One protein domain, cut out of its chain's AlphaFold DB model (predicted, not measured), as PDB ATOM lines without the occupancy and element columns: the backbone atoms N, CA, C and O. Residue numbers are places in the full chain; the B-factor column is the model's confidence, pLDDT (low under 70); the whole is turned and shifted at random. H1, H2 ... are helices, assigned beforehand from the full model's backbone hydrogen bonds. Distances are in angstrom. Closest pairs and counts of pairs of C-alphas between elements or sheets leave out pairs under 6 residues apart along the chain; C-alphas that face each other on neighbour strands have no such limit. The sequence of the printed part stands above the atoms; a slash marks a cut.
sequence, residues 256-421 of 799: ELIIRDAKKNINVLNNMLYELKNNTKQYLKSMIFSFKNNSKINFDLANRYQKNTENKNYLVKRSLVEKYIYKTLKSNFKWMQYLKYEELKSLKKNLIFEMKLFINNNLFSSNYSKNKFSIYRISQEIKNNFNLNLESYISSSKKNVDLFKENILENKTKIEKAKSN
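This is residues 256 to 421 of the 799 residues of an uncharacterized protein of Mycoplasma maculosum (UniProt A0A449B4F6). The domain is a long, thin rod built along one very long helix, H1, with H5 side by side with its first part and the shorter helices H2 and H3 beside its later part. H2 folds back along H1 and H3 turns back again, an up-and-down bundle of H1, H2 and H3, while the short H4 packs across H2; the first and last printed residues lie together at one end of the rod, and the long link from H3 to H4 reaches the other end. The printed part has 166 residues with five named helices, in the order H1, H2, H3, H4, H5, and no named strand; its class is all helix. The whole is only just loose, close to extended, with a radius of gyration of the C-alphas of 23.0 A, and it spans 83 by 26 by 20 A.

The longest helix is H1, residues 256 to 302, and it and H2, residues 310 to 331, are the hubs, touching three other helices each. H1 and H2 form a helical hairpin: they touch, with residues 284 to 302 of H1 alone, at a shallow tilt of 27 degrees, opposite ways, and their closest C-alphas, those of Ser 295 and Ser 319, are 4.0 A apart. H1 also touches H5, residues 391 to 420, with its residues 258 to 273 alone. These two run opposite ways at a shallow tilt of 14 degrees, and their closest C-alphas, those of Ala 262 and Asn 411, are 5.2 A apart. H3, residues 341 to 361, touches H1 with its residues 341 to 348 alone, at a shallow tilt of 25 degrees, the same way; the closest C-alphas are those of Thr 280 and Tyr 341, 7.5 A apart. H2 and H3 are a helical hairpin too, touching opposite ways at a steep tilt of 38 degrees, with the C-alphas of Val 321 and Met 355 closest at 6.7 A. Together H1, H2 and H3 are an up-and-down bundle, in which each helix runs against the one before it. H4, residues 375 to 385, touches H2 the same way at a steep tilt of 49 degrees; the closest C-alphas, those of Val 321 and Ile 382, are 6.8 A apart. H3 and H5 are close but not clearly touching, the C-alphas of Glu 343 and Tyr 393 being closest at 7.3 A. H4 is apart from H1, H3 and H5, and H2 is apart from H5. In H1, H2, H3, H4 and H5 every O i to N i+4 pair is within hydrogen-bond range.

H1 begins at C-alpha 256, at (-28.064, 7.582, -2.220), and ends at C-alpha 302, at (-45.312, -57.855, 8.681), 68.5 A away. H2 measures 32.0 A from C-alpha 310 to C-alpha 331, H3 measures 30.2 A from C-alpha 341 to C-alpha 361, and H4 measures 15.4 A from C-alpha 375 to C-alpha 385. H5 measures 43.1 A and ends at C-alpha 420, at (-20.140, 9.111, 7.189).

The two C-alphas farthest apart are those of Asn 371 and Asn 421, 83.3 A, whereas the first and last printed C-alphas, those of Glu 256 and Asn 421, are 11.6 A apart. The printed part has no cut. The link from H3 to H4, residues 362 to 374, is long; the links from H1 to H2 and from H2 to H3 are short, and that from H4 to H5 is tight. The mean pLDDT of the printed part is 85.2, and residue 308, residues 364 to 372 and residue 421 are under 70.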
ATOM      1  N   GLU A 256     -26.684   8.083  -2.290       81.88
ATOM      2  CA  GLU A 256     -28.064   7.582  -2.220       81.88
ATOM      3  C   GLU A 256     -28.247   6.280  -3.009       81.88
ATOM      4  O   GLU A 256     -28.922   5.372  -2.522       81.88
ATOM      5  N   LEU A 257     -27.634   6.161  -4.190       82.56
ATOM      6  CA  LEU A 257     -27.682   4.957  -5.020       82.56
ATOM      7  C   LEU A 257     -26.958   3.781  -4.356       82.56
ATOM      8  O   LEU A 257     -27.545   2.708  -4.261       82.56
ATOM      9  N   ILE A 258     -25.755   3.991  -3.809       86.50
ATOM     10  CA  ILE A 258     -25.027   2.957  -3.051       86.50
ATOM     11  C   ILE A 258     -25.863   2.481  -1.857       86.50
ATOM     12  O   ILE A 258     -26.020   1.280  -1.648       86.50
ATOM     13  N   ILE A 259     -26.452   3.409  -1.092       87.06
ATOM     14  CA  ILE A 259     -27.311   3.070   0.051       87.06
ATOM     15  C   ILE A 259     -28.567   2.327  -0.416       87.06
ATOM     16  O   ILE A 259     -28.977   1.359   0.226       87.06
ATOM     17  N   ARG A 260     -29.198   2.763  -1.512       87.88
ATOM     18  CA  ARG A 260     -30.370   2.106  -2.105       87.88
ATOM     19  C   ARG A 260     -30.039   0.674  -2.506       87.88
ATOM     20  O   ARG A 260     -30.796  -0.229  -2.158       87.88
ATOM     21  N   ASP A 261     -28.933   0.475  -3.211       86.38
ATOM     22  CA  ASP A 261     -28.531  -0.825  -3.740       86.38
ATOM     23  C   ASP A 261     -28.120  -1.768  -2.606       86.38
ATOM     24  O   ASP A 261     -28.598  -2.896  -2.557       86.38
ATOM     25  N   ALA A 262     -27.375  -1.281  -1.609       89.62
ATOM     26  CA  ALA A 262     -27.049  -2.049  -0.408       89.62
ATOM     27  C   ALA A 262     -28.302  -2.431   0.405       89.62
ATOM     28  O   ALA A 262     -28.441  -3.578   0.828       89.62
ATOM     29  N   LYS A 263     -29.271  -1.516   0.583       91.69
ATOM     30  CA  LYS A 263     -30.566  -1.829   1.223       91.69
ATOM     31  C   LYS A 263     -31.359  -2.862   0.427       91.69
ATOM     32  O   LYS A 263     -31.944  -3.770   1.014       91.69
ATOM     33  N   LYS A 264     -31.382  -2.732  -0.903       90.81
ATOM     34  CA  LYS A 264     -32.044  -3.693  -1.790       90.81
ATOM     35  C   LYS A 264     -31.389  -5.069  -1.671       90.81
ATOM     36  O   LYS A 264     -32.110  -6.045  -1.503       90.81
ATOM     37  N   ASN A 265     -30.060  -5.137  -1.665       91.19
ATOM     38  CA  ASN A 265     -29.310  -6.376  -1.468       91.19
ATOM     39  C   ASN A 265     -29.613  -7.016  -0.110       91.19
ATOM     40  O   ASN A 265     -29.871  -8.212  -0.063       91.19
ATOM     41  N   ILE A 266     -29.667  -6.239   0.980       92.06
ATOM     42  CA  ILE A 266     -30.070  -6.752   2.303       92.06
ATOM     43  C   ILE A 266     -31.473  -7.368   2.248       92.06
ATOM     44  O   ILE A 266     -31.680  -8.460   2.772       92.06
ATOM     45  N   ASN A 267     -32.434  -6.701   1.602       91.75
ATOM     46  CA  ASN A 267     -33.787  -7.240   1.451       91.75
ATOM     47  C   ASN A 267     -33.799  -8.538   0.630       91.75
ATOM     48  O   ASN A 267     -34.445  -9.499   1.037       91.75
ATOM     49  N   VAL A 268     -33.055  -8.592  -0.480       89.75
ATOM     50  CA  VAL A 268     -32.914  -9.805  -1.302       89.75
ATOM     51  C   VAL A 268     -32.303 -10.947  -0.483       89.75
ATOM     52  O   VAL A 268     -32.863 -12.037  -0.460       89.75
ATOM     53  N   LEU A 269     -31.215 -10.698   0.250       91.19
ATOM     54  CA  LEU A 269     -30.553 -11.700   1.091       91.19
ATOM     55  C   LEU A 269     -31.465 -12.215   2.213       91.19
ATOM     56  O   LEU A 269     -31.506 -13.417   2.463       91.19
ATOM     57  N   ASN A 270     -32.227 -11.332   2.868       91.69
ATOM     58  CA  ASN A 270     -33.209 -11.730   3.882       91.69
ATOM     59  C   ASN A 270     -34.319 -12.609   3.290       91.69
ATOM     60  O   ASN A 270     -34.693 -13.608   3.908       91.69
ATOM     61  N   ASN A 271     -34.815 -12.268   2.096       88.69
ATOM     62  CA  ASN A 271     -35.814 -13.072   1.392       88.69
ATOM     63  C   ASN A 271     -35.251 -14.449   1.013       88.69
ATOM     64  O   ASN A 271     -35.855 -15.461   1.359       88.69
ATOM     65  N   MET A 272     -34.048 -14.507   0.432       88.06
ATOM     66  CA  MET A 272     -33.374 -15.769   0.099       88.06
ATOM     67  C   MET A 272     -33.136 -16.647   1.336       88.06
ATOM     68  O   MET A 272     -33.317 -17.864   1.284       88.06
ATOM     69  N   LEU A 273     -32.753 -16.053   2.472       90.69
ATOM     70  CA  LEU A 273     -32.569 -16.779   3.732       90.69
ATOM     71  C   LEU A 273     -33.900 -17.326   4.274       90.69
ATOM     72  O   LEU A 273     -33.953 -18.447   4.791       90.69
ATOM     73  N   TYR A 274     -34.979 -16.547   4.162       90.44
ATOM     74  CA  TYR A 274     -36.328 -16.975   4.522       90.44
ATOM     75  C   TYR A 274     -36.811 -18.135   3.638       90.44
ATOM     76  O   TYR A 274     -37.279 -19.148   4.166       90.44
ATOM     77  N   GLU A 275     -36.636 -18.025   2.321       86.00
ATOM     78  CA  GLU A 275     -36.956 -19.068   1.341       86.00
ATOM     79  C   GLU A 275     -36.165 -20.347   1.613       86.00
ATOM     80  O   GLU A 275     -36.753 -21.425   1.715       86.00
ATOM     81  N   LEU A 276     -34.843 -20.247   1.809       88.12
ATOM     82  CA  LEU A 276     -33.987 -21.384   2.156       88.12
ATOM     83  C   LEU A 276     -34.514 -22.096   3.404       88.12
ATOM     84  O   LEU A 276     -34.702 -23.315   3.393       88.12
ATOM     85  N   LYS A 277     -34.820 -21.334   4.461       91.50
ATOM     86  CA  LYS A 277     -35.356 -21.879   5.711       91.50
ATOM     87  C   LYS A 277     -36.680 -22.600   5.504       91.50
ATOM     88  O   LYS A 277     -36.881 -23.710   6.004       91.50
ATOM     89  N   ASN A 278     -37.613 -21.955   4.810       88.44
ATOM     90  CA  ASN A 278     -38.945 -22.499   4.597       88.44
ATOM     91  C   ASN A 278     -38.892 -23.758   3.722       88.44
ATOM     92  O   ASN A 278     -39.445 -24.788   4.105       88.44
ATOM     93  N   ASN A 279     -38.141 -23.723   2.626       83.88
ATOM     94  CA  ASN A 279     -37.955 -24.847   1.712       83.88
ATOM     95  C   ASN A 279     -37.345 -26.062   2.420       83.88
ATOM     96  O   ASN A 279     -37.892 -27.167   2.362       83.88
ATOM     97  N   THR A 280     -36.278 -25.844   3.186       88.62
ATOM     98  CA  THR A 280     -35.617 -26.892   3.973       88.62
ATOM     99  C   THR A 280     -36.545 -27.494   5.017       88.62
ATOM    100  O   THR A 280     -36.693 -28.713   5.116       88.62
ATOM    101  N   LYS A 281     -37.244 -26.641   5.776       89.88
ATOM    102  CA  LYS A 281     -38.228 -27.053   6.786       89.88
ATOM    103  C   LYS A 281     -39.297 -27.970   6.189       89.88
ATOM    104  O   LYS A 281     -39.743 -28.905   6.853       89.88
ATOM    105  N   GLN A 282     -39.744 -27.693   4.969       85.38
ATOM    106  CA  GLN A 282     -40.817 -28.433   4.303       85.38
ATOM    107  C   GLN A 282     -40.307 -29.764   3.749       85.38
ATOM    108  O   GLN A 282     -40.961 -30.791   3.938       85.38
ATOM    109  N   TYR A 283     -39.101 -29.779   3.180       84.81
ATOM    110  CA  TYR A 283     -38.445 -31.007   2.738       84.81
ATOM    111  C   TYR A 283     -38.146 -31.955   3.907       84.81
ATOM    112  O   TYR A 283     -38.508 -33.129   3.860       84.81
ATOM    113  N   LEU A 284     -37.579 -31.449   5.008       88.56
ATOM    114  CA  LEU A 284     -37.322 -32.245   6.214       88.56
ATOM    115  C   LEU A 284     -38.617 -32.800   6.821       88.56
ATOM    116  O   LEU A 284     -38.658 -33.956   7.238       88.56
ATOM    117  N   LYS A 285     -39.703 -32.013   6.839       87.31
ATOM    118  CA  LYS A 285     -41.027 -32.504   7.257       87.31
ATOM    119  C   LYS A 285     -41.507 -33.658   6.382       87.31
ATOM    120  O   LYS A 285     -42.026 -34.631   6.928       87.31
ATOM    121  N   SER A 286     -41.333 -33.545   5.065       83.19
ATOM    122  CA  SER A 286     -41.663 -34.610   4.115       83.19
ATOM    123  C   SER A 286     -40.844 -35.871   4.381       83.19
ATOM    124  O   SER A 286     -41.406 -36.951   4.535       83.19
ATOM    125  N   MET A 287     -39.526 -35.730   4.547       85.44
ATOM    126  CA  MET A 287     -38.619 -36.845   4.824       85.44
ATOM    127  C   MET A 287     -38.971 -37.566   6.134       85.44
ATOM    128  O   MET A 287     -39.125 -38.786   6.143       85.44
ATOM    129  N   ILE A 288     -39.175 -36.822   7.228       89.25
ATOM    130  CA  ILE A 288     -39.597 -37.380   8.526       89.25
ATOM    131  C   ILE A 288     -40.936 -38.110   8.393       89.25
ATOM    132  O   ILE A 288     -41.134 -39.169   8.989       89.25
ATOM    133  N   PHE A 289     -41.874 -37.538   7.637       86.00
ATOM    134  CA  PHE A 289     -43.167 -38.164   7.391       86.00
ATOM    135  C   PHE A 289     -43.033 -39.464   6.592       86.00
ATOM    136  O   PHE A 289     -43.642 -40.453   6.992       86.00
ATOM    137  N   SER A 290     -42.208 -39.483   5.541       83.62
ATOM    138  CA  SER A 290     -41.936 -40.665   4.712       83.62
ATOM    139  C   SER A 290     -41.374 -41.816   5.557       83.62
ATOM    140  O   SER A 290     -42.010 -42.861   5.649       83.62
ATOM    141  N   PHE A 291     -40.290 -41.604   6.315       88.62
ATOM    142  CA  PHE A 291     -39.735 -42.648   7.197       88.62
ATOM    143  C   PHE A 291     -40.722 -43.115   8.279       88.62
ATOM    144  O   PHE A 291     -40.806 -44.305   8.583       88.62
ATOM    145  N   LYS A 292     -41.516 -42.199   8.849       89.62
ATOM    146  CA  LYS A 292     -42.555 -42.562   9.825       89.62
ATOM    147  C   LYS A 292     -43.643 -43.442   9.207       89.62
ATOM    148  O   LYS A 292     -44.111 -44.367   9.867       89.62
ATOM    149  N   ASN A 293     -44.086 -43.125   7.994       84.06
ATOM    150  CA  ASN A 293     -45.118 -43.892   7.306       84.06
ATOM    151  C   ASN A 293     -44.588 -45.240   6.830       84.06
ATOM    152  O   ASN A 293     -45.241 -46.244   7.094       84.06
ATOM    153  N   ASN A 294     -43.394 -45.286   6.238       84.12
ATOM    154  CA  ASN A 294     -42.754 -46.536   5.827       84.12
ATOM    155  C   ASN A 294     -42.637 -47.502   7.009       84.12
ATOM    156  O   ASN A 294     -43.029 -48.660   6.888       84.12
ATOM    157  N   SER A 295     -42.252 -46.991   8.184       88.62
ATOM    158  CA  SER A 295     -42.166 -47.793   9.403       88.62
ATOM    159  C   SER A 295     -43.505 -48.447   9.757       88.62
ATOM    160  O   SER A 295     -43.547 -49.637  10.077       88.62
ATOM    161  N   LYS A 296     -44.614 -47.703   9.657       86.44
ATOM    162  CA  LYS A 296     -45.963 -48.241   9.893       86.44
ATOM    163  C   LYS A 296     -46.369 -49.264   8.840       86.44
ATOM    164  O   LYS A 296     -46.814 -50.340   9.203       86.44
ATOM    165  N   ILE A 297     -46.178 -48.946   7.562       80.81
ATOM    166  CA  ILE A 297     -46.556 -49.816   6.441       80.81
ATOM    167  C   ILE A 297     -45.803 -51.142   6.516       80.81
ATOM    168  O   ILE A 297     -46.411 -52.200   6.403       80.81
ATOM    169  N   ASN A 298     -44.496 -51.096   6.778       83.88
ATOM    170  CA  ASN A 298     -43.678 -52.291   6.953       83.88
ATOM    171  C   ASN A 298     -44.165 -53.136   8.141       83.88
ATOM    172  O   ASN A 298     -44.220 -54.358   8.038       83.88
ATOM    173  N   PHE A 299     -44.580 -52.506   9.244       85.88
ATOM    174  CA  PHE A 299     -45.149 -53.215  10.393       85.88
ATOM    175  C   PHE A 299     -46.519 -53.844  10.083       85.88
ATOM    176  O   PHE A 299     -46.753 -55.006  10.414       85.88
ATOM    177  N   ASP A 300     -47.404 -53.109   9.406       80.88
ATOM    178  CA  ASP A 300     -48.729 -53.586   8.993       80.88
ATOM    179  C   ASP A 300     -48.613 -54.768   8.017       80.88
ATOM    180  O   ASP A 300     -49.308 -55.774   8.170       80.88
ATOM    181  N   LEU A 301     -47.684 -54.692   7.056       78.31
ATOM    182  CA  LEU A 301     -47.351 -55.793   6.148       78.31
ATOM    183  C   LEU A 301     -46.777 -56.997   6.903       78.31
ATOM    184  O   LEU A 301     -47.166 -58.129   6.624       78.31
ATOM    185  N   ALA A 302     -45.897 -56.777   7.884       80.62
ATOM    186  CA  ALA A 302     -45.312 -57.855   8.681       80.62
ATOM    187  C   ALA A 302     -46.371 -58.668   9.446       80.62
ATOM    188  O   ALA A 302     -46.214 -59.876   9.631       80.62
ATOM    189  N   ASN A 303     -47.461 -58.026   9.875       82.12
ATOM    190  CA  ASN A 303     -48.550 -58.686  10.595       82.12
ATOM    191  C   ASN A 303     -49.372 -59.646   9.725       82.12
ATOM    192  O   ASN A 303     -50.066 -60.495  10.281       82.12
ATOM    193  N   ARG A 304     -49.271 -59.549   8.395       76.81
ATOM    194  CA  ARG A 304     -49.969 -60.443   7.459       76.81
ATOM    195  C   ARG A 304     -49.260 -61.767   7.246       76.81
ATOM    196  O   ARG A 304     -49.901 -62.766   6.954       76.81
ATOM    197  N   TYR A 305     -47.943 -61.781   7.409       74.56
ATOM    198  CA  TYR A 305     -47.179 -63.008   7.287       74.56
ATOM    199  C   TYR A 305     -47.339 -63.872   8.540       74.56
ATOM    200  O   TYR A 305     -47.390 -63.372   9.679       74.56
ATOM    201  N   GLN A 306     -47.348 -65.189   8.323       74.62
ATOM    202  CA  GLN A 306     -47.323 -66.174   9.397       74.62
ATOM    203  C   GLN A 306     -46.153 -65.906  10.358       74.62
ATOM    204  O   GLN A 306     -45.117 -65.326   9.993       74.62
ATOM    205  N   LYS A 307     -46.337 -66.283  11.630       70.06
ATOM    206  CA  LYS A 307     -45.298 -66.142  12.661       70.06
ATOM    207  C   LYS A 307     -44.024 -66.872  12.205       70.06
ATOM    208  O   LYS A 307     -44.100 -67.952  11.640       70.06
ATOM    209  N   ASN A 308     -42.864 -66.267  12.469       68.56
ATOM    210  CA  ASN A 308     -41.529 -66.825  12.205       68.56
ATOM    211  C   ASN A 308     -41.142 -67.008  10.724       68.56
ATOM    212  O   ASN A 308     -40.229 -67.770  10.414       68.56
ATOM    213  N   THR A 309     -41.767 -66.279   9.799       74.50
ATOM    214  CA  THR A 309     -41.275 -66.184   8.414       74.50
ATOM    215  C   THR A 309     -40.113 -65.185   8.305       74.50
ATOM    216  O   THR A 309     -40.075 -64.171   9.007       74.50
ATOM    217  N   GLU A 310     -39.152 -65.439   7.410       73.62
ATOM    218  CA  GLU A 310     -38.020 -64.522   7.150       73.62
ATOM    219  C   GLU A 310     -38.506 -63.142   6.704       73.62
ATOM    220  O   GLU A 310     -38.051 -62.109   7.192       73.62
ATOM    221  N   ASN A 311     -39.526 -63.163   5.858       73.38
ATOM    222  CA  ASN A 311     -40.297 -62.031   5.378       73.38
ATOM    223  C   ASN A 311     -40.827 -61.132   6.501       73.38
ATOM    224  O   ASN A 311     -40.582 -59.922   6.508       73.38
ATOM    225  N   LYS A 312     -41.505 -61.721   7.492       80.06
ATOM    226  CA  LYS A 312     -41.976 -60.996   8.676       80.06
ATOM    227  C   LYS A 312     -40.817 -60.374   9.443       80.06
ATOM    228  O   LYS A 312     -40.868 -59.193   9.787       80.06
ATOM    229  N   ASN A 313     -39.767 -61.153   9.688       79.06
ATOM    230  CA  ASN A 313     -38.619 -60.709  10.470       79.06
ATOM    231  C   ASN A 313     -37.898 -59.533   9.796       79.06
ATOM    232  O   ASN A 313     -37.555 -58.564  10.473       79.06
ATOM    233  N   TYR A 314     -37.708 -59.583   8.476       80.25
ATOM    234  CA  TYR A 314     -37.119 -58.496   7.692       80.25
ATOM    235  C   TYR A 314     -37.957 -57.215   7.758       80.25
ATOM    236  O   TYR A 314     -37.430 -56.146   8.068       80.25
ATOM    237  N   LEU A 315     -39.272 -57.315   7.542       82.25
ATOM    238  CA  LEU A 315     -40.171 -56.158   7.589       82.25
ATOM    239  C   LEU A 315     -40.211 -55.500   8.975       82.25
ATOM    240  O   LEU A 315     -40.207 -54.272   9.073       82.25
ATOM    241  N   VAL A 316     -40.183 -56.292  10.053       86.50
ATOM    242  CA  VAL A 316     -40.099 -55.754  11.421       86.50
ATOM    243  C   VAL A 316     -38.750 -55.075  11.667       86.50
ATOM    244  O   VAL A 316     -38.732 -53.967  12.203       86.50
ATOM    245  N   LYS A 317     -37.625 -55.680  11.249       86.44
ATOM    246  CA  LYS A 317     -36.286 -55.061  11.341       86.44
ATOM    247  C   LYS A 317     -36.271 -53.706  10.626       86.44
ATOM    248  O   LYS A 317     -35.953 -52.692  11.245       86.44
ATOM    249  N   ARG A 318     -36.718 -53.668   9.367       87.44
ATOM    250  CA  ARG A 318     -36.827 -52.442   8.559       87.44
ATOM    251  C   ARG A 318     -37.712 -51.390   9.227       87.44
ATOM    252  O   ARG A 318     -37.302 -50.241   9.357       87.44
ATOM    253  N   SER A 319     -38.879 -51.793   9.730       89.94
ATOM    254  CA  SER A 319     -39.800 -50.906  10.447       89.94
ATOM    255  C   SER A 319     -39.153 -50.243  11.669       89.94
ATOM    256  O   SER A 319     -39.342 -49.043  11.891       89.94
ATOM    257  N   LEU A 320     -38.380 -50.995  12.460       91.50
ATOM    258  CA  LEU A 320     -37.708 -50.484  13.657       91.50
ATOM    259  C   LEU A 320     -36.563 -49.520  13.318       91.50
ATOM    260  O   LEU A 320     -36.434 -48.490  13.984       91.50
ATOM    261  N   VAL A 321     -35.779 -49.805  12.274       91.75
ATOM    262  CA  VAL A 321     -34.702 -48.908  11.820       91.75
ATOM    263  C   VAL A 321     -35.284 -47.606  11.263       91.75
ATOM    264  O   VAL A 321     -34.894 -46.523  11.693       91.75
ATOM    265  N   GLU A 322     -36.307 -47.671  10.404       92.38
ATOM    266  CA  GLU A 322     -37.012 -46.477   9.904       92.38
ATOM    267  C   GLU A 322     -37.628 -45.659  11.052       92.38
ATOM    268  O   GLU A 322     -37.617 -44.422  11.032       92.38
ATOM    269  N   LYS A 323     -38.119 -46.346  12.098       93.88
ATOM    270  CA  LYS A 323     -38.627 -45.710  13.317       93.88
ATOM    271  C   LYS A 323     -37.556 -44.921  14.058       93.88
ATOM    272  O   LYS A 323     -37.849 -43.857  14.609       93.88
ATOM    273  N   TYR A 324     -36.341 -45.451  14.101       94.19
ATOM    274  CA  TYR A 324     -35.196 -44.780  14.694       94.19
ATOM    275  C   TYR A 324     -34.781 -43.560  13.861       94.19
ATOM    276  O   TYR A 324     -34.747 -42.454  14.398       94.19
ATOM    277  N   ILE A 325     -34.629 -43.716  12.539       94.38
ATOM    278  CA  ILE A 325     -34.257 -42.630  11.614       94.38
ATOM    279  C   ILE A 325     -35.190 -41.425  11.754       94.38
ATOM    280  O   ILE A 325     -34.726 -40.300  11.965       94.38
ATOM    281  N   TYR A 326     -36.515 -41.623  11.689       93.94
ATOM    282  CA  TYR A 326     -37.426 -40.476  11.766       93.94
ATOM    283  C   TYR A 326     -37.378 -39.788  13.139       93.94
ATOM    284  O   TYR A 326     -37.605 -38.577  13.217       93.94
ATOM    285  N   LYS A 327     -37.119 -40.527  14.231       94.50
ATOM    286  CA  LYS A 327     -36.967 -39.943  15.572       94.50
ATOM    287  C   LYS A 327     -35.708 -39.087  15.641       94.50
ATOM    288  O   LYS A 327     -35.806 -37.946  16.088       94.50
ATOM    289  N   THR A 328     -34.584 -39.585  15.136       92.75
ATOM    290  CA  THR A 328     -33.306 -38.862  15.107       92.75
ATOM    291  C   THR A 328     -33.395 -37.597  14.253       92.75
ATOM    292  O   THR A 328     -33.017 -36.515  14.709       92.75
ATOM    293  N   LEU A 329     -34.004 -37.679  13.063       94.12
ATOM    294  CA  LEU A 329     -34.278 -36.508  12.220       94.12
ATOM    295  C   LEU A 329     -35.194 -35.489  12.909       94.12
ATOM    296  O   LEU A 329     -34.977 -34.283  12.802       94.12
ATOM    297  N   LYS A 330     -36.228 -35.954  13.625       94.19
ATOM    298  CA  LYS A 330     -37.153 -35.077  14.355       94.19
ATOM    299  C   LYS A 330     -36.449 -34.341  15.495       94.19
ATOM    300  O   LYS A 330     -36.706 -33.150  15.665       94.19
ATOM    301  N   SER A 331     -35.583 -35.021  16.244       93.44
ATOM    302  CA  SER A 331     -34.779 -34.402  17.304       93.44
ATOM    303  C   SER A 331     -33.842 -33.338  16.735       93.44
ATOM    304  O   SER A 331     -33.766 -32.245  17.287       93.44
ATOM    305  N   ASN A 332     -33.229 -33.607  15.575       93.38
ATOM    306  CA  ASN A 332     -32.266 -32.704  14.940       93.38
ATOM    307  C   ASN A 332     -32.866 -31.648  13.997       93.38
ATOM    308  O   ASN A 332     -32.155 -30.852  13.380       93.38
ATOM    309  N   PHE A 333     -34.195 -31.595  13.899       93.56
ATOM    310  CA  PHE A 333     -34.911 -30.805  12.900       93.56
ATOM    311  C   PHE A 333     -34.556 -29.314  12.901       93.56
ATOM    312  O   PHE A 333     -34.550 -28.689  11.844       93.56
ATOM    313  N   LYS A 334     -34.316 -28.716  14.075       92.81
ATOM    314  CA  LYS A 334     -34.034 -27.275  14.201       92.81
ATOM    315  C   LYS A 334     -32.660 -26.896  13.649       92.81
ATOM    316  O   LYS A 334     -32.537 -25.825  13.063       92.81
ATOM    317  N   TRP A 335     -31.663 -27.762  13.808       93.31
ATOM    318  CA  TRP A 335     -30.279 -27.462  13.439       93.31
ATOM    319  C   TRP A 335     -30.010 -27.630  11.942       93.31
ATOM    320  O   TRP A 335     -29.106 -27.001  11.408       93.31
ATOM    321  N   MET A 336     -30.857 -28.380  11.235       93.81
ATOM    322  CA  MET A 336     -30.739 -28.628   9.793       93.81
ATOM    323  C   MET A 336     -31.620 -27.710   8.927       93.81
ATOM    324  O   MET A 336     -31.817 -27.993   7.752       93.81
ATOM    325  N   GLN A 337     -32.197 -26.629   9.471       93.69
ATOM    326  CA  GLN A 337     -33.189 -25.800   8.756       93.69
ATOM    327  C   GLN A 337     -32.634 -24.949   7.609       93.69
ATOM    328  O   GLN A 337     -33.427 -24.278   6.960       93.69
ATOM    329  N   TYR A 338     -31.331 -24.961   7.344       94.25
ATOM    330  CA  TYR A 338     -30.702 -24.096   6.340       94.25
ATOM    331  C   TYR A 338     -29.821 -24.873   5.354       94.25
ATOM    332  O   TYR A 338     -28.876 -24.335   4.777       94.25
ATOM    333  N   LEU A 339     -30.127 -26.153   5.159       91.69
ATOM    334  CA  LEU A 339     -29.508 -26.988   4.138       91.69
ATOM    335  C   LEU A 339     -29.965 -26.596   2.728       91.69
ATOM    336  O   LEU A 339     -31.131 -26.300   2.476       91.69
ATOM    337  N   LYS A 340     -29.051 -26.657   1.767       88.25
ATOM    338  CA  LYS A 340     -29.354 -26.547   0.341       88.25
ATOM    339  C   LYS A 340     -30.048 -27.818  -0.152       88.25
ATOM    340  O   LYS A 340     -29.967 -28.888   0.449       88.25
ATOM    341  N   TYR A 341     -30.708 -27.715  -1.303       83.19
ATOM    342  CA  TYR A 341     -31.437 -28.836  -1.902       83.19
ATOM    343  C   TYR A 341     -30.555 -30.071  -2.165       83.19
ATOM    344  O   TYR A 341     -30.963 -31.184  -1.842       83.19
ATOM    345  N   GLU A 342     -29.337 -29.884  -2.682       83.38
ATOM    346  CA  GLU A 342     -28.415 -31.002  -2.937       83.38
ATOM    347  C   GLU A 342     -27.957 -31.690  -1.645       83.38
ATOM    348  O   GLU A 342     -27.856 -32.914  -1.590       83.38
ATOM    349  N   GLU A 343     -27.775 -30.924  -0.567       89.00
ATOM    350  CA  GLU A 343     -27.430 -31.460   0.753       89.00
ATOM    351  C   GLU A 343     -28.586 -32.300   1.317       89.00
ATOM    352  O   GLU A 343     -28.365 -33.388   1.842       89.00
ATOM    353  N   LEU A 344     -29.833 -31.853   1.134       87.81
ATOM    354  CA  LEU A 344     -31.030 -32.607   1.524       87.81
ATOM    355  C   LEU A 344     -31.206 -33.902   0.719       87.81
ATOM    356  O   LEU A 344     -31.623 -34.925   1.272       87.81
ATOM    357  N   LYS A 345     -30.895 -33.871  -0.580       82.25
ATOM    358  CA  LYS A 345     -30.931 -35.049  -1.457       82.25
ATOM    359  C   LYS A 345     -29.855 -36.061  -1.056       82.25
ATOM    360  O   LYS A 345     -30.157 -37.249  -0.943       82.25
ATOM    361  N   SER A 346     -28.641 -35.577  -0.792       86.56
ATOM    362  CA  SER A 346     -27.528 -36.369  -0.261       86.56
ATOM    363  C   SER A 346     -27.892 -37.011   1.081       86.56
ATOM    364  O   SER A 346     -27.795 -38.227   1.213       86.56
ATOM    365  N   LEU A 347     -28.451 -36.238   2.020       90.50
ATOM    366  CA  LEU A 347     -28.924 -36.741   3.313       90.50
ATOM    367  C   LEU A 347     -29.928 -37.889   3.148       90.50
ATOM    368  O   LEU A 347     -29.760 -38.944   3.751       90.50
ATOM    369  N   LYS A 348     -30.958 -37.725   2.301       86.94
ATOM    370  CA  LYS A 348     -31.945 -38.796   2.060       86.94
ATOM    371  C   LYS A 348     -31.274 -40.066   1.531       86.94
ATOM    372  O   LYS A 348     -31.607 -41.158   1.985       86.94
ATOM    373  N   LYS A 349     -30.356 -39.922   0.569       84.38
ATOM    374  CA  LYS A 349     -29.634 -41.044  -0.047       84.38
ATOM    375  C   LYS A 349     -28.774 -41.779   0.984       84.38
ATOM    376  O   LYS A 349     -28.877 -43.000   1.072       84.38
ATOM    377  N   ASN A 350     -28.005 -41.043   1.785       87.50
ATOM    378  CA  ASN A 350     -27.121 -41.606   2.804       87.50
ATOM    379  C   ASN A 350     -27.909 -42.341   3.891       87.50
ATOM    380  O   ASN A 350     -27.593 -43.483   4.187       87.50
ATOM    381  N   LEU A 351     -29.016 -41.772   4.379       89.94
ATOM    382  CA  LEU A 351     -29.875 -42.449   5.359       89.94
ATOM    383  C   LEU A 351     -30.449 -43.774   4.839       89.94
ATOM    384  O   LEU A 351     -30.524 -44.751   5.579       89.94
ATOM    385  N   ILE A 352     -30.875 -43.820   3.572       83.94
ATOM    386  CA  ILE A 352     -31.382 -45.056   2.954       83.94
ATOM    387  C   ILE A 352     -30.253 -46.082   2.803       83.94
ATOM    388  O   ILE A 352     -30.478 -47.272   3.017       83.94
ATOM    389  N   PHE A 353     -29.057 -45.632   2.431       81.75
ATOM    390  CA  PHE A 353     -27.883 -46.483   2.277       81.75
ATOM    391  C   PHE A 353     -27.420 -47.069   3.617       81.75
ATOM    392  O   PHE A 353     -27.343 -48.289   3.746       81.75
ATOM    393  N   GLU A 354     -27.223 -46.229   4.635       85.56
ATOM    394  CA  GLU A 354     -26.863 -46.636   5.998       85.56
ATOM    395  C   GLU A 354     -27.899 -47.595   6.588       85.56
ATOM    396  O   GLU A 354     -27.539 -48.618   7.166       85.56
ATOM    397  N   MET A 355     -29.195 -47.329   6.379       87.00
ATOM    398  CA  MET A 355     -30.270 -48.239   6.781       87.00
ATOM    399  C   MET A 355     -30.104 -49.631   6.161       87.00
ATOM    400  O   MET A 355     -30.221 -50.633   6.866       87.00
ATOM    401  N   LYS A 356     -29.865 -49.705   4.845       81.44
ATOM    402  CA  LYS A 356     -29.704 -50.981   4.131       81.44
ATOM    403  C   LYS A 356     -28.459 -51.729   4.608       81.44
ATOM    404  O   LYS A 356     -28.556 -52.922   4.888       81.44
ATOM    405  N   LEU A 357     -27.329 -51.035   4.745       79.94
ATOM    406  CA  LEU A 357     -26.089 -51.616   5.264       79.94
ATOM    407  C   LEU A 357     -26.265 -52.160   6.681       79.94
ATOM    408  O   LEU A 357     -25.923 -53.309   6.935       79.94
ATOM    409  N   PHE A 358     -26.863 -51.382   7.583       84.31
ATOM    410  CA  PHE A 358     -27.072 -51.802   8.966       84.31
ATOM    411  C   PHE A 358     -27.984 -53.031   9.068       84.31
ATOM    412  O   PHE A 358     -27.701 -53.970   9.811       84.31
ATOM    413  N   ILE A 359     -29.073 -53.067   8.290       79.00
ATOM    414  CA  ILE A 359     -29.960 -54.237   8.259       79.00
ATOM    415  C   ILE A 359     -29.205 -55.480   7.769       79.00
ATOM    416  O   ILE A 359     -29.368 -56.551   8.356       79.00
ATOM    417  N   ASN A 360     -28.376 -55.341   6.732       74.12
ATOM    418  CA  ASN A 360     -27.644 -56.455   6.131       74.12
ATOM    419  C   ASN A 360     -26.449 -56.930   6.971       74.12
ATOM    420  O   ASN A 360     -26.175 -58.122   6.996       74.12
ATOM    421  N   ASN A 361     -25.758 -56.039   7.675       72.94
ATOM    422  CA  ASN A 361     -24.556 -56.403   8.429       72.94
ATOM    423  C   ASN A 361     -24.901 -56.824   9.863       72.94
ATOM    424  O   ASN A 361     -24.458 -57.865  10.337       72.94
ATOM    425  N   ASN A 362     -25.739 -56.045  10.549       72.81
ATOM    426  CA  ASN A 362     -25.979 -56.206  11.985       72.81
ATOM    427  C   ASN A 362     -27.236 -57.031  12.280       72.81
ATOM    428  O   ASN A 362     -27.299 -57.750  13.277       72.81
ATOM    429  N   LEU A 363     -28.249 -56.955  11.410       71.94
ATOM    430  CA  LEU A 363     -29.544 -57.603  11.641       71.94
ATOM    431  C   LEU A 363     -29.797 -58.828  10.750       71.94
ATOM    432  O   LEU A 363     -30.859 -59.442  10.878       71.94
ATOM    433  N   PHE A 364     -28.867 -59.222   9.874       65.25
ATOM    434  CA  PHE A 364     -29.016 -60.388   8.985       65.25
ATOM    435  C   PHE A 364     -28.641 -61.723   9.652       65.25
ATOM    436  O   PHE A 364     -29.146 -62.768   9.250       65.25
ATOM    437  N   SER A 365     -27.805 -61.692  10.696       56.69
ATOM    438  CA  SER A 365     -27.180 -62.876  11.305       56.69
ATOM    439  C   SER A 365     -28.160 -63.933  11.852       56.69
ATOM    440  O   SER A 365     -29.307 -63.652  12.226       56.69
ATOM    441  N   SER A 366     -27.660 -65.171  11.971       51.84
ATOM    442  CA  SER A 366     -28.345 -66.349  12.534       51.84
ATOM    443  C   SER A 366     -28.914 -66.130  13.947       51.84
ATOM    444  O   SER A 366     -29.875 -66.800  14.332       51.84
ATOM    445  N   ASN A 367     -28.414 -65.138  14.693       49.25
ATOM    446  CA  ASN A 367     -28.931 -64.720  16.003       49.25
ATOM    447  C   ASN A 367     -30.341 -64.107  15.958       49.25
ATOM    448  O   ASN A 367     -31.042 -64.117  16.970       49.25
ATOM    449  N   TYR A 368     -30.789 -63.638  14.791       56.28
ATOM    450  CA  TYR A 368     -32.137 -63.105  14.560       56.28
ATOM    451  C   TYR A 368     -32.932 -63.945  13.544       56.28
ATOM    452  O   TYR A 368     -33.837 -63.424  12.875       56.28
ATOM    453  N   SER A 369     -32.573 -65.228  13.418       56.25
ATOM    454  CA  SER A 369     -33.272 -66.251  12.628       56.25
ATOM    455  C   SER A 369     -34.562 -66.740  13.314       56.25
ATOM    456  O   SER A 369     -34.888 -66.324  14.431       56.25
ATOM    457  N   LYS A 370     -35.316 -67.615  12.627       57.91
ATOM    458  CA  LYS A 370     -36.702 -68.029  12.942       57.91
ATOM    459  C   LYS A 370     -36.956 -68.415  14.413       57.91
ATOM    460  O   LYS A 370     -38.057 -68.167  14.894       57.91
ATOM    461  N   ASN A 371     -35.951 -68.921  15.138       54.44
ATOM    462  CA  ASN A 371     -36.106 -69.443  16.506       54.44
ATOM    463  C   ASN A 371     -35.615 -68.501  17.631       54.44
ATOM    464  O   ASN A 371     -35.814 -68.813  18.801       54.44
ATOM    465  N   LYS A 372     -34.989 -67.348  17.322       63.59
ATOM    466  CA  LYS A 372     -34.431 -66.397  18.324       63.59
ATOM    467  C   LYS A 372     -34.876 -64.934  18.130       63.59
ATOM    468  O   LYS A 372     -34.307 -64.013  18.719       63.59
ATOM    469  N   PHE A 373     -35.901 -64.695  17.313       71.94
ATOM    470  CA  PHE A 373     -36.375 -63.351  16.979       71.94
ATOM    471  C   PHE A 373     -36.962 -62.602  18.195       71.94
ATOM    472  O   PHE A 373     -37.926 -63.051  18.808       71.94
ATOM    473  N   SER A 374     -36.419 -61.420  18.520       80.88
ATOM    474  CA  SER A 374     -36.935 -60.546  19.586       80.88
ATOM    475  C   SER A 374     -36.899 -59.074  19.178       80.88
ATOM    476  O   SER A 374     -35.834 -58.506  18.932       80.88
ATOM    477  N   ILE A 375     -38.075 -58.437  19.175       83.69
ATOM    478  CA  ILE A 375     -38.250 -56.999  18.898       83.69
ATOM    479  C   ILE A 375     -37.420 -56.147  19.868       83.69
ATOM    480  O   ILE A 375     -36.837 -55.140  19.466       83.69
ATOM    481  N   TYR A 376     -37.352 -56.559  21.138       85.38
ATOM    482  CA  TYR A 376     -36.583 -55.861  22.165       85.38
ATOM    483  C   TYR A 376     -35.082 -55.897  21.861       85.38
ATOM    484  O   TYR A 376     -34.448 -54.845  21.841       85.38
ATOM    485  N   ARG A 377     -34.530 -57.079  21.544       83.06
ATOM    486  CA  ARG A 377     -33.102 -57.230  21.207       83.06
ATOM    487  C   ARG A 377     -32.722 -56.430  19.965       83.06
ATOM    488  O   ARG A 377     -31.727 -55.723  19.997       83.06
ATOM    489  N   ILE A 378     -33.543 -56.473  18.914       85.00
ATOM    490  CA  ILE A 378     -33.326 -55.666  17.701       85.00
ATOM    491  C   ILE A 378     -33.356 -54.169  18.035       85.00
ATOM    492  O   ILE A 378     -32.545 -53.398  17.537       85.00
ATOM    493  N   SER A 379     -34.275 -53.741  18.904       86.56
ATOM    494  CA  SER A 379     -34.364 -52.336  19.313       86.56
ATOM    495  C   SER A 379     -33.150 -51.870  20.122       86.56
ATOM    496  O   SER A 379     -32.788 -50.701  20.013       86.56
ATOM    497  N   GLN A 380     -32.546 -52.743  20.935       85.69
ATOM    498  CA  GLN A 380     -31.298 -52.439  21.647       85.69
ATOM    499  C   GLN A 380     -30.111 -52.383  20.687       85.69
ATOM    500  O   GLN A 380     -29.353 -51.423  20.722       85.69
ATOM    501  N   GLU A 381     -30.024 -53.340  19.764       85.94
ATOM    502  CA  GLU A 381     -28.986 -53.377  18.735       85.94
ATOM    503  C   GLU A 381     -28.969 -52.089  17.898       85.94
ATOM    504  O   GLU A 381     -27.927 -51.474  17.703       85.94
ATOM    505  N   ILE A 382     -30.148 -51.613  17.480       88.38
ATOM    506  CA  ILE A 382     -30.286 -50.336  16.768       88.38
ATOM    507  C   ILE A 382     -29.780 -49.167  17.622       88.38
ATOM    508  O   ILE A 382     -29.081 -48.301  17.114       88.38
ATOM    509  N   LYS A 383     -30.129 -49.111  18.911       85.94
ATOM    510  CA  LYS A 383     -29.703 -48.002  19.778       85.94
ATOM    511  C   LYS A 383     -28.196 -47.974  20.006       85.94
ATOM    512  O   LYS A 383     -27.638 -46.887  20.077       85.94
ATOM    513  N   ASN A 384     -27.581 -49.143  20.150       84.81
ATOM    514  CA  ASN A 384     -26.170 -49.249  20.498       84.81
ATOM    515  C   ASN A 384     -25.273 -49.079  19.266       84.81
ATOM    516  O   ASN A 384     -24.244 -48.423  19.359       84.81
ATOM    517  N   ASN A 385     -25.691 -49.620  18.115       84.75
ATOM    518  CA  ASN A 385     -24.803 -49.806  16.967       84.75
ATOM    519  C   ASN A 385     -25.216 -49.024  15.711       84.75
ATOM    520  O   ASN A 385     -24.431 -48.937  14.769       84.75
ATOM    521  N   PHE A 386     -26.417 -48.428  15.661       89.12
ATOM    522  CA  PHE A 386     -26.843 -47.609  14.520       89.12
ATOM    523  C   PHE A 386     -26.682 -46.112  14.808       89.12
ATOM    524  O   PHE A 386     -27.634 -45.415  15.179       89.12
ATOM    525  N   ASN A 387     -25.458 -45.609  14.631       80.56
ATOM    526  CA  ASN A 387     -25.162 -44.186  14.766       80.56
ATOM    527  C   ASN A 387     -25.287 -43.467  13.410       80.56
ATOM    528  O   ASN A 387     -24.529 -43.741  12.486       80.56
ATOM    529  N   LEU A 388     -26.252 -42.551  13.294       83.62
ATOM    530  CA  LEU A 388     -26.479 -41.760  12.079       83.62
ATOM    531  C   LEU A 388     -25.610 -40.500  12.119       83.62
ATOM    532  O   LEU A 388     -25.848 -39.623  12.956       83.62
ATOM    533  N   ASN A 389     -24.657 -40.361  11.197       81.62
ATOM    534  CA  ASN A 389     -23.801 -39.176  11.141       81.62
ATOM    535  C   ASN A 389     -24.556 -37.968  10.552       81.62
ATOM    536  O   ASN A 389     -24.627 -37.769   9.338       81.62
ATOM    537  N   LEU A 390     -25.129 -37.140  11.430       90.00
ATOM    538  CA  LEU A 390     -25.813 -35.894  11.058       90.00
ATOM    539  C   LEU A 390     -24.959 -34.632  11.273       90.00
ATOM    540  O   LEU A 390     -25.389 -33.539  10.895       90.00
ATOM    541  N   GLU A 391     -23.774 -34.751  11.873       90.12
ATOM    542  CA  GLU A 391     -22.951 -33.606  12.292       90.12
ATOM    543  C   GLU A 391     -22.458 -32.772  11.109       90.12
ATOM    544  O   GLU A 391     -22.477 -31.537  11.160       90.12
ATOM    545  N   SER A 392     -22.097 -33.437  10.011       91.25
ATOM    546  CA  SER A 392     -21.695 -32.782   8.762       91.25
ATOM    547  C   SER A 392     -22.812 -31.882   8.218       91.25
ATOM    548  O   SER A 392     -22.583 -30.714   7.908       91.25
ATOM    549  N   TYR A 393     -24.053 -32.371   8.198       93.88
ATOM    550  CA  TYR A 393     -25.220 -31.612   7.744       93.88
ATOM    551  C   TYR A 393     -25.590 -30.471   8.700       93.88
ATOM    552  O   TYR A 393     -25.969 -29.383   8.260       93.88
ATOM    553  N   ILE A 394     -25.463 -30.678  10.011       94.31
ATOM    554  CA  ILE A 394     -25.671 -29.613  11.002       94.31
ATOM    555  C   ILE A 394     -24.641 -28.491  10.802       94.31
ATOM    556  O   ILE A 394     -25.005 -27.312  10.782       94.31
ATOM    557  N   SER A 395     -23.380 -28.856  10.575       92.88
ATOM    558  CA  SER A 395     -22.286 -27.918  10.314       92.88
ATOM    559  C   SER A 395     -22.497 -27.143   9.010       92.88
ATOM    560  O   SER A 395     -22.399 -25.915   9.007       92.88
ATOM    561  N   SER A 396     -22.890 -27.818   7.925       93.19
ATOM    562  CA  SER A 396     -23.238 -27.167   6.653       93.19
ATOM    563  C   SER A 396     -24.415 -26.199   6.786       93.19
ATOM    564  O   SER A 396     -24.363 -25.078   6.282       93.19
ATOM    565  N   SER A 397     -25.462 -26.591   7.516       94.75
ATOM    566  CA  SER A 397     -26.618 -25.734   7.801       94.75
ATOM    567  C   SER A 397     -26.198 -24.454   8.537       94.75
ATOM    568  O   SER A 397     -26.610 -23.358   8.151       94.75
ATOM    569  N   LYS A 398     -25.321 -24.564   9.545       94.94
ATOM    570  CA  LYS A 398     -24.759 -23.405  10.257       94.94
ATOM    571  C   LYS A 398     -23.935 -22.511   9.321       94.94
ATOM    572  O   LYS A 398     -24.214 -21.316   9.235       94.94
ATOM    573  N   LYS A 399     -23.016 -23.097   8.545       94.75
ATOM    574  CA  LYS A 399     -22.172 -22.384   7.569       94.75
ATOM    575  C   LYS A 399     -22.999 -21.589   6.553       94.75
ATOM    576  O   LYS A 399     -22.677 -20.442   6.257       94.75
ATOM    577  N   ASN A 400     -24.087 -22.172   6.044       93.00
ATOM    578  CA  ASN A 400     -24.977 -21.487   5.109       93.00
ATOM    579  C   ASN A 400     -25.605 -20.233   5.740       93.00
ATOM    580  O   ASN A 400     -25.641 -19.189   5.097       93.00
ATOM    581  N   VAL A 401     -26.071 -20.304   6.993       94.38
ATOM    582  CA  VAL A 401     -26.636 -19.141   7.705       94.38
ATOM    583  C   VAL A 401     -25.596 -18.052   7.919       94.38
ATOM    584  O   VAL A 401     -25.901 -16.874   7.720       94.38
ATOM    585  N   ASP A 402     -24.398 -18.438   8.346       93.94
ATOM    586  CA  ASP A 402     -23.337 -17.493   8.677       93.94
ATOM    587  C   ASP A 402     -22.894 -16.718   7.427       93.94
ATOM    588  O   ASP A 402     -22.843 -15.490   7.471       93.94
ATOM    589  N   LEU A 403     -22.801 -17.379   6.268       94.00
ATOM    590  CA  LEU A 403     -22.529 -16.726   4.980       94.00
ATOM    591  C   LEU A 403     -23.584 -15.667   4.600       94.00
ATOM    592  O   LEU A 403     -23.251 -14.600   4.082       94.00
ATOM    593  N   PHE A 404     -24.875 -15.909   4.860       92.75
ATOM    594  CA  PHE A 404     -25.904 -14.880   4.646       92.75
ATOM    595  C   PHE A 404     -25.757 -13.713   5.629       92.75
ATOM    596  O   PHE A 404     -25.907 -12.555   5.232       92.75
ATOM    597  N   LYS A 405     -25.463 -13.992   6.905       93.75
ATOM    598  CA  LYS A 405     -25.276 -12.955   7.932       93.75
ATOM    599  C   LYS A 405     -24.064 -12.073   7.643       93.75
ATOM    600  O   LYS A 405     -24.180 -10.857   7.789       93.75
ATOM    601  N   GLU A 406     -22.954 -12.657   7.203       95.00
ATOM    602  CA  GLU A 406     -21.738 -11.944   6.798       95.00
ATOM    603  C   GLU A 406     -22.017 -10.995   5.628       95.00
ATOM    604  O   GLU A 406     -21.757  -9.799   5.730       95.00
ATOM    605  N   ASN A 407     -22.670 -11.480   4.567       93.38
ATOM    606  CA  ASN A 407     -23.049 -10.646   3.420       93.38
ATOM    607  C   ASN A 407     -24.021  -9.512   3.804       93.38
ATOM    608  O   ASN A 407     -23.938  -8.393   3.287       93.38
ATOM    609  N   ILE A 408     -24.958  -9.767   4.726       93.56
ATOM    610  CA  ILE A 408     -25.846  -8.726   5.263       93.56
ATOM    611  C   ILE A 408     -25.038  -7.686   6.048       93.56
ATOM    612  O   ILE A 408     -25.289  -6.487   5.902       93.56
ATOM    613  N   LEU A 409     -24.077  -8.120   6.867       94.56
ATOM    614  CA  LEU A 409     -23.204  -7.233   7.632       94.56
ATOM    615  C   LEU A 409     -22.335  -6.373   6.705       94.56
ATOM    616  O   LEU A 409     -22.265  -5.163   6.899       94.56
ATOM    617  N   GLU A 410     -21.762  -6.946   5.648       94.06
ATOM    618  CA  GLU A 410     -20.986  -6.214   4.641       94.06
ATOM    619  C   GLU A 410     -21.820  -5.116   3.957       94.06
ATOM    620  O   GLU A 410     -21.374  -3.983   3.775       94.06
ATOM    621  N   ASN A 411     -23.083  -5.396   3.620       91.88
ATOM    622  CA  ASN A 411     -23.969  -4.372   3.061       91.88
ATOM    623  C   ASN A 411     -24.359  -3.304   4.101       91.88
ATOM    624  O   ASN A 411     -24.508  -2.134   3.743       91.88
ATOM    625  N   LYS A 412     -24.490  -3.660   5.388       93.56
ATOM    626  CA  LYS A 412     -24.707  -2.679   6.469       93.56
ATOM    627  C   LYS A 412     -23.497  -1.759   6.644       93.56
ATOM    628  O   LYS A 412     -23.683  -0.545   6.696       93.56
ATOM    629  N   THR A 413     -22.280  -2.299   6.629       92.69
ATOM    630  CA  THR A 413     -21.057  -1.487   6.723       92.69
ATOM    631  C   THR A 413     -20.870  -0.601   5.487       92.69
ATOM    632  O   THR A 413     -20.478   0.557   5.629       92.69
ATOM    633  N   LYS A 414     -21.243  -1.060   4.280       90.75
ATOM    634  CA  LYS A 414     -21.314  -0.208   3.070       90.75
ATOM    635  C   LYS A 414     -22.250   0.991   3.263       90.75
ATOM    636  O   LYS A 414     -21.909   2.100   2.857       90.75
ATOM    637  N   ILE A 415     -23.405   0.798   3.907       89.94
ATOM    638  CA  ILE A 415     -24.345   1.889   4.219       89.94
ATOM    639  C   ILE A 415     -23.738   2.867   5.233       89.94
ATOM    640  O   ILE A 415     -23.869   4.076   5.051       89.94
ATOM    641  N   GLU A 416     -23.091   2.372   6.287       89.50
ATOM    642  CA  GLU A 416     -22.454   3.209   7.313       89.50
ATOM    643  C   GLU A 416     -21.309   4.047   6.738       89.50
ATOM    644  O   GLU A 416     -21.322   5.269   6.891       89.50
ATOM    645  N   LYS A 417     -20.404   3.427   5.966       87.00
ATOM    646  CA  LYS A 417     -19.321   4.121   5.244       87.00
ATOM    647  C   LYS A 417     -19.855   5.165   4.263       87.00
ATOM    648  O   LYS A 417     -19.319   6.262   4.153       87.00
ATOM    649  N   ALA A 418     -20.939   4.857   3.549       84.88
ATOM    650  CA  ALA A 418     -21.565   5.829   2.660       84.88
ATOM    651  C   ALA A 418     -22.172   7.003   3.452       84.88
ATOM    652  O   ALA A 418     -22.108   8.147   3.001       84.88
ATOM    653  N   LYS A 419     -22.750   6.753   4.638       83.38
ATOM    654  CA  LYS A 419     -23.358   7.779   5.503       83.38
ATOM    655  C   LYS A 419     -22.344   8.751   6.105       83.38
ATOM    656  O   LYS A 419     -22.681   9.934   6.148       83.38
ATOM    657  N   SER A 420     -21.160   8.292   6.510       77.50
ATOM    658  CA  SER A 420     -20.140   9.111   7.189       77.50
ATOM    659  C   SER A 420     -19.552  10.232   6.324       77.50
ATOM    660  O   SER A 420     -19.125  11.249   6.857       77.50
ATOM    661  N   ASN A 421     -19.577  10.102   4.995       66.94
ATOM    662  CA  ASN A 421     -19.035  11.131   4.105       66.94
ATOM    663  C   ASN A 421     -20.059  12.261   3.880       66.94
ATOM    664  O   ASN A 421     -21.172  12.010   3.396       66.94
TER     665      ASN A 421